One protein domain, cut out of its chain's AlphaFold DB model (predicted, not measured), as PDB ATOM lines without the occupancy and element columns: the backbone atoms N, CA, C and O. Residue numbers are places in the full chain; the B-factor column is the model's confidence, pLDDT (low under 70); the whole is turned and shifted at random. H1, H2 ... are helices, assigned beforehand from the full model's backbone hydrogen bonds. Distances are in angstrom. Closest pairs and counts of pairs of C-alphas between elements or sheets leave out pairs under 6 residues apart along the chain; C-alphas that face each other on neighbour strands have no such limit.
ATOM      1  N   THR A  64       4.266 -20.426  38.440       83.44
ATOM      2  CA  THR A  64       3.836 -21.456  39.386       83.44
ATOM      3  C   THR A  64       3.123 -22.591  38.656       83.44
ATOM      4  O   THR A  64       2.593 -22.421  37.557       83.44
ATOM      5  N   VAL A  65       3.030 -23.760  39.294       84.94
ATOM      6  CA  VAL A  65       2.255 -24.898  38.763       84.94
ATOM      7  C   VAL A  65       0.779 -24.523  38.545       84.94
ATOM      8  O   VAL A  65       0.141 -25.022  37.619       84.94
ATOM      9  N   ALA A  66       0.242 -23.601  39.353       82.75
ATOM     10  CA  ALA A  66      -1.118 -23.092  39.197       82.75
ATOM     11  C   ALA A  66      -1.292 -22.269  37.908       82.75
ATOM     12  O   ALA A  66      -2.326 -22.391  37.253       82.75
ATOM     13  N   ASP A  67      -0.282 -21.488  37.513       84.75
ATOM     14  CA  ASP A  67      -0.305 -20.739  36.253       84.75
ATOM     15  C   ASP A  67      -0.300 -21.705  35.052       84.75
ATOM     16  O   ASP A  67      -1.084 -21.545  34.117       84.75
ATOM     17  N   ILE A  68       0.502 -22.777  35.118       84.69
ATOM     18  CA  ILE A  68       0.559 -23.819  34.074       84.69
ATOM     19  C   ILE A  68      -0.790 -24.539  33.943       84.69
ATOM     20  O   ILE A  68      -1.242 -24.833  32.835       84.69
ATOM     21  N   ALA A  69      -1.474 -24.798  35.061       84.75
ATOM     22  CA  ALA A  69      -2.787 -25.440  35.049       84.75
ATOM     23  C   ALA A  69      -3.865 -24.586  34.354       84.75
ATOM     24  O   ALA A  69      -4.812 -25.143  33.796       84.75
ATOM     25  N   GLN A  70      -3.708 -23.260  34.361       88.62
ATOM     26  CA  GLN A  70      -4.614 -22.314  33.702       88.62
ATOM     27  C   GLN A  70      -4.278 -22.081  32.221       88.62
ATOM     28  O   GLN A  70      -5.114 -21.562  31.484       88.62
ATOM     29  N   MET A  71      -3.090 -22.485  31.759       89.81
ATOM     30  CA  MET A  71      -2.709 -22.377  30.348       89.81
ATOM     31  C   MET A  71      -3.536 -23.314  29.466       89.81
ATOM     32  O   MET A  71      -3.921 -24.413  29.882       89.81
ATOM     33  N   THR A  72      -3.764 -22.908  28.218       93.75
ATOM     34  CA  THR A  72      -4.331 -23.787  27.191       93.75
ATOM     35  C   THR A  72      -3.378 -24.955  26.905       93.75
ATOM     36  O   THR A  72      -2.172 -24.829  27.133       93.75
ATOM     37  N   PRO A  73      -3.882 -26.107  26.429       91.19
ATOM     38  CA  PRO A  73      -3.028 -27.252  26.108       91.19
ATOM     39  C   PRO A  73      -1.932 -26.898  25.093       91.19
ATOM     40  O   PRO A  73      -0.794 -27.323  25.271       91.19
ATOM     41  N   ASP A  74      -2.245 -26.057  24.105       89.94
ATOM     42  CA  ASP A  74      -1.283 -25.618  23.088       89.94
ATOM     43  C   ASP A  74      -0.139 -24.800  23.706       89.94
ATOM     44  O   ASP A  74       1.030 -25.096  23.474       89.94
ATOM     45  N   LEU A  75      -0.456 -23.850  24.596       86.62
ATOM     46  CA  LEU A  75       0.555 -23.050  25.296       86.62
ATOM     47  C   LEU A  75       1.425 -23.894  26.232       86.62
ATOM     48  O   LEU A  75       2.622 -23.644  26.359       86.62
ATOM     49  N   ARG A  76       0.850 -24.914  26.883       89.06
ATOM     50  CA  ARG A  76       1.637 -25.850  27.701       89.06
ATOM     51  C   ARG A  76       2.616 -26.644  26.846       89.06
ATOM     52  O   ARG A  76       3.740 -26.876  27.283       89.06
ATOM     53  N   GLN A  77       2.194 -27.052  25.651       88.88
ATOM     54  CA  GLN A  77       3.044 -27.780  24.717       88.88
ATOM     55  C   GLN A  77       4.183 -26.893  24.201       88.88
ATOM     56  O   GLN A  77       5.332 -27.328  24.200       88.88
ATOM     57  N   GLU A  78       3.890 -25.647  23.827       87.75
ATOM     58  CA  GLU A  78       4.908 -24.672  23.420       87.75
ATOM     59  C   GLU A  78       5.908 -24.388  24.547       87.75
ATOM     60  O   GLU A  78       7.119 -24.422  24.315       87.75
ATOM     61  N   LEU A  79       5.423 -24.192  25.779       87.25
ATOM     62  CA  LEU A  79       6.272 -23.999  26.956       87.25
ATOM     63  C   LEU A  79       7.172 -25.215  27.204       87.25
ATOM     64  O   LEU A  79       8.368 -25.055  27.448       87.25
ATOM     65  N   LEU A  80       6.621 -26.427  27.111       87.19
ATOM     66  CA  LEU A  80       7.393 -27.660  27.245       87.19
ATOM     67  C   LEU A  80       8.487 -27.745  26.172       87.19
ATOM     68  O   LEU A  80       9.638 -28.023  26.500       87.19
ATOM     69  N   CYS A  81       8.154 -27.469  24.910       84.38
ATOM     70  CA  CYS A  81       9.126 -27.454  23.818       84.38
ATOM     71  C   CYS A  81      10.243 -26.428  24.057       84.38
ATOM     72  O   CYS A  81      11.415 -26.765  23.899       84.38
ATOM     73  N   ALA A  82       9.902 -25.209  24.481       83.38
ATOM     74  CA  ALA A  82      10.882 -24.168  24.778       83.38
ATOM     75  C   ALA A  82      11.817 -24.563  25.935       83.38
ATOM     76  O   ALA A  82      13.034 -24.403  25.827       83.38
ATOM     77  N   LEU A  83      11.268 -25.141  27.010       84.50
ATOM     78  CA  LEU A  83      12.056 -25.627  28.146       84.50
ATOM     79  C   LEU A  83      13.007 -26.750  27.729       84.50
ATOM     80  O   LEU A  83      14.183 -26.717  28.085       84.50
ATOM     81  N   LEU A  84      12.532 -27.717  26.941       83.69
ATOM     82  CA  LEU A  84      13.367 -28.814  26.448       83.69
ATOM     83  C   LEU A  84      14.546 -28.302  25.613       83.69
ATOM     84  O   LEU A  84      15.667 -28.768  25.806       83.69
ATOM     85  N   ILE A  85      14.316 -27.318  24.739       84.94
ATOM     86  CA  ILE A  85      15.382 -26.700  23.937       84.94
ATOM     87  C   ILE A  85      16.403 -26.007  24.846       84.94
ATOM     88  O   ILE A  85      17.603 -26.228  24.697       84.94
ATOM     89  N   HIS A  86      15.942 -25.207  25.807       80.44
ATOM     90  CA  HIS A  86      16.818 -24.483  26.727       80.44
ATOM     91  C   HIS A  86      17.706 -25.436  27.542       80.44
ATOM     92  O   HIS A  86      18.927 -25.290  27.542       80.44
ATOM     93  N   TYR A  87      17.128 -26.475  28.152       77.12
ATOM     94  CA  TYR A  87      17.901 -27.452  28.921       77.12
ATOM     95  C   TYR A  87      18.851 -28.287  28.057       77.12
ATOM     96  O   TYR A  87      19.940 -28.639  28.511       77.12
ATOM     97  N   GLN A  88      18.477 -28.584  26.812       79.69
ATOM     98  CA  GLN A  88      19.343 -29.311  25.887       79.69
ATOM     99  C   GLN A  88      20.557 -28.481  25.446       79.69
ATOM    100  O   GLN A  88      21.636 -29.045  25.265       79.69
ATOM    101  N   VAL A  89      20.388 -27.169  25.270       76.69
ATOM    102  CA  VAL A  89      21.458 -26.270  24.810       76.69
ATOM    103  C   VAL A  89      22.352 -25.828  25.964       76.69
ATOM    104  O   VAL A  89      23.574 -25.858  25.828       76.69
ATOM    105  N   GLU A  90      21.774 -25.445  27.102       77.19
ATOM    106  CA  GLU A  90      22.539 -24.856  28.204       77.19
ATOM    107  C   GLU A  90      23.109 -25.901  29.169       77.19
ATOM    108  O   GLU A  90      24.187 -25.697  29.728       77.19
ATOM    109  N   LEU A  91      22.425 -27.036  29.362       79.56
ATOM    110  CA  LEU A  91      22.784 -28.036  30.377       79.56
ATOM    111  C   LEU A  91      22.608 -29.486  29.874       79.56
ATOM    112  O   LEU A  91      21.926 -30.292  30.518       79.56
ATOM    113  N   PRO A  92      23.260 -29.884  28.762       80.12
ATOM    114  CA  PRO A  92      22.997 -31.166  28.106       80.12
ATOM    115  C   PRO A  92      23.253 -32.383  29.007       80.12
ATOM    116  O   PRO A  92      22.471 -33.332  29.000       80.12
ATOM    117  N   ALA A  93      24.323 -32.366  29.809       80.06
ATOM    118  CA  ALA A  93      24.674 -33.489  30.680       80.06
ATOM    119  C   ALA A  93      23.709 -33.635  31.870       80.06
ATOM    120  O   ALA A  93      23.277 -34.742  32.191       80.06
ATOM    121  N   GLN A  94      23.336 -32.516  32.498       82.44
ATOM    122  CA  GLN A  94      22.427 -32.513  33.645       82.44
ATOM    123  C   GLN A  94      21.001 -32.881  33.225       82.44
ATOM    124  O   GLN A  94      20.332 -33.644  33.919       82.44
ATOM    125  N   PHE A  95      20.560 -32.401  32.062       78.25
ATOM    126  CA  PHE A  95      19.266 -32.757  31.494       78.25
ATOM    127  C   PHE A  95      19.169 -34.255  31.183       78.25
ATOM    128  O   PHE A  95      18.200 -34.906  31.566       78.25
ATOM    129  N   GLN A  96      20.196 -34.830  30.546       81.38
ATOM    130  CA  GLN A  96      20.229 -36.267  30.267       81.38
ATOM    131  C   GLN A  96      20.177 -37.109  31.542       81.38
ATOM    132  O   GLN A  96      19.498 -38.134  31.551       81.38
ATOM    133  N   GLN A  97      20.873 -36.688  32.599       86.12
ATOM    134  CA  GLN A  97      20.832 -37.384  33.881       86.12
ATOM    135  C   GLN A  97      19.431 -37.320  34.499       86.12
ATOM    136  O   GLN A  97      18.859 -38.356  34.810       86.12
ATOM    137  N   MET A  98      18.833 -36.130  34.564       84.38
ATOM    138  CA  MET A  98      17.493 -35.934  35.126       84.38
ATOM    139  C   MET A  98      16.418 -36.730  34.374       84.38
ATOM    140  O   MET A  98      15.519 -37.295  34.988       84.38
ATOM    141  N   MET A  99      16.525 -36.818  33.044       84.88
ATOM    142  CA  MET A  99      15.629 -37.642  32.232       84.88
ATOM    143  C   MET A  99      15.795 -39.139  32.510       84.88
ATOM    144  O   MET A  99      14.798 -39.855  32.516       84.88
ATOM    145  N   ARG A 100      17.024 -39.623  32.741       88.31
ATOM    146  CA  ARG A 100      17.253 -41.025  33.130       88.31
ATOM    147  C   ARG A 100      16.659 -41.307  34.500       88.31
ATOM    148  O   ARG A 100      15.879 -42.241  34.613       88.31
ATOM    149  N   ASP A 101      16.940 -40.448  35.475       91.44
ATOM    150  CA  ASP A 101      16.432 -40.593  36.839       91.44
ATOM    151  C   ASP A 101      14.890 -40.602  36.848       91.44
ATOM    152  O   ASP A 101      14.273 -41.473  37.452       91.44
ATOM    153  N   ALA A 102      14.250 -39.708  36.086       88.25
ATOM    154  CA  ALA A 102      12.792 -39.663  35.970       88.25
ATOM    155  C   ALA A 102      12.197 -40.915  35.296       88.25
ATOM    156  O   ALA A 102      11.108 -41.363  35.667       88.25
ATOM    157  N   VAL A 103      12.883 -41.478  34.297       89.88
ATOM    158  CA  VAL A 103      12.465 -42.729  33.647       89.88
ATOM    159  C   VAL A 103      12.626 -43.909  34.600       89.88
ATOM    160  O   VAL A 103      11.717 -44.736  34.690       89.88
ATOM    161  N   ASP A 104      13.734 -43.975  35.333       90.94
ATOM    162  CA  ASP A 104      13.993 -45.024  36.315       90.94
ATOM    163  C   ASP A 104      12.972 -44.970  37.462       90.94
ATOM    164  O   ASP A 104      12.407 -46.005  37.827       90.94
ATOM    165  N   ASP A 105      12.628 -43.774  37.945       91.00
ATOM    166  CA  ASP A 105      11.566 -43.563  38.934       91.00
ATOM    167  C   ASP A 105      10.191 -43.991  38.398       91.00
ATOM    168  O   ASP A 105       9.433 -44.686  39.084       91.00
ATOM    169  N   ALA A 106       9.859 -43.637  37.152       87.06
ATOM    170  CA  ALA A 106       8.600 -44.047  36.528       87.06
ATOM    171  C   ALA A 106       8.513 -45.574  36.356       87.06
ATOM    172  O   ALA A 106       7.463 -46.175  36.613       87.06
ATOM    173  N   LEU A 107       9.617 -46.217  35.970       88.69
ATOM    174  CA  LEU A 107       9.715 -47.673  35.864       88.69
ATOM    175  C   LEU A 107       9.625 -48.348  37.235       88.69
ATOM    176  O   LEU A 107       8.943 -49.369  37.366       88.69
ATOM    177  N   ALA A 108      10.249 -47.777  38.266       86.94
ATOM    178  CA  ALA A 108      10.162 -48.272  39.634       86.94
ATOM    179  C   ALA A 108       8.723 -48.198  40.167       86.94
ATOM    180  O   ALA A 108       8.217 -49.179  40.721       86.94
ATOM    181  N   LEU A 109       8.020 -47.088  39.923       86.56
ATOM    182  CA  LEU A 109       6.602 -46.940  40.260       86.56
ATOM    183  C   LEU A 109       5.731 -47.948  39.500       86.56
ATOM    184  O   LEU A 109       4.818 -48.537  40.081       86.56
ATOM    185  N   GLN A 110       6.035 -48.206  38.225       80.94
ATOM    186  CA  GLN A 110       5.315 -49.202  37.434       80.94
ATOM    187  C   GLN A 110       5.560 -50.634  37.933       80.94
ATOM    188  O   GLN A 110       4.637 -51.450  37.941       80.94
ATOM    189  N   ALA A 111       6.777 -50.946  38.379       82.56
ATOM    190  CA  ALA A 111       7.123 -52.241  38.957       82.56
ATOM    191  C   ALA A 111       6.502 -52.453  40.349       82.56
ATOM    192  O   ALA A 111       6.193 -53.592  40.714       82.56
ATOM    193  N   ALA A 112       6.299 -51.371  41.105       80.50
ATOM    194  CA  ALA A 112       5.653 -51.378  42.416       80.50
ATOM    195  C   ALA A 112       4.120 -51.509  42.345       80.50
ATOM    196  O   ALA A 112       3.489 -51.826  43.358       80.50
ATOM    197  N   LEU A 113       3.506 -51.309  41.172       79.56
ATOM    198  CA  LEU A 113       2.075 -51.553  41.000       79.56
ATOM    199  C   LEU A 113       1.767 -53.037  41.266       79.56
ATOM    200  O   LEU A 113       2.407 -53.925  40.686       79.56
TER     201      LEU A 113
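What this domain is: This is residues 64 to 113 of the 261 residues of the protein "Uncultured bacterium genome assembly Metasoil_fosmids_resub" of uncultured bacterium (UniProt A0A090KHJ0). Two long helices, H3 and H2, meet near their ends and spread as an open V, with residues 97 to 112 of H3 standing free. A short helix, H1, sits at the far end of the H2 arm. The printed part has 50 residues, with three named helices in the order H1, H2, H3 and no named strand; the class is all helix. It is loose, with a radius of gyration of the C-alphas of 13.8 A, and spans 33 by 29 by 17 A.

How they stand to each other: H3, residues 92 to 112, and H2, residues 73 to 90, are close but not clearly touching; their closest C-alphas, of Phe 95 and Tyr 87, are 6.1 A apart. They run opposite ways at a steep tilt of 55 degrees. H1, residues 65 to 70, is close to H2 but not clearly touching, the closest C-alphas being those of Ile 68 and Arg 76, 6.8 A apart. H1 and H3 are apart. In H1, H2 and H3 every O i to N i+4 pair is within hydrogen-bond range.

Where its parts are: H3 measures 30.2 A and ends at C-alpha 112 (5.653, -51.378, 42.416). H2 measures 25.8 A, and H1 8.9 A from C-alpha 65 (2.255, -24.898, 38.763).

The domain as a whole: The C-alphas farthest apart, of Glu 90 and Leu 113, are 36.0 A apart. The printed part has no cut, both links are tight, and no printed residue is under 70 in pLDDT.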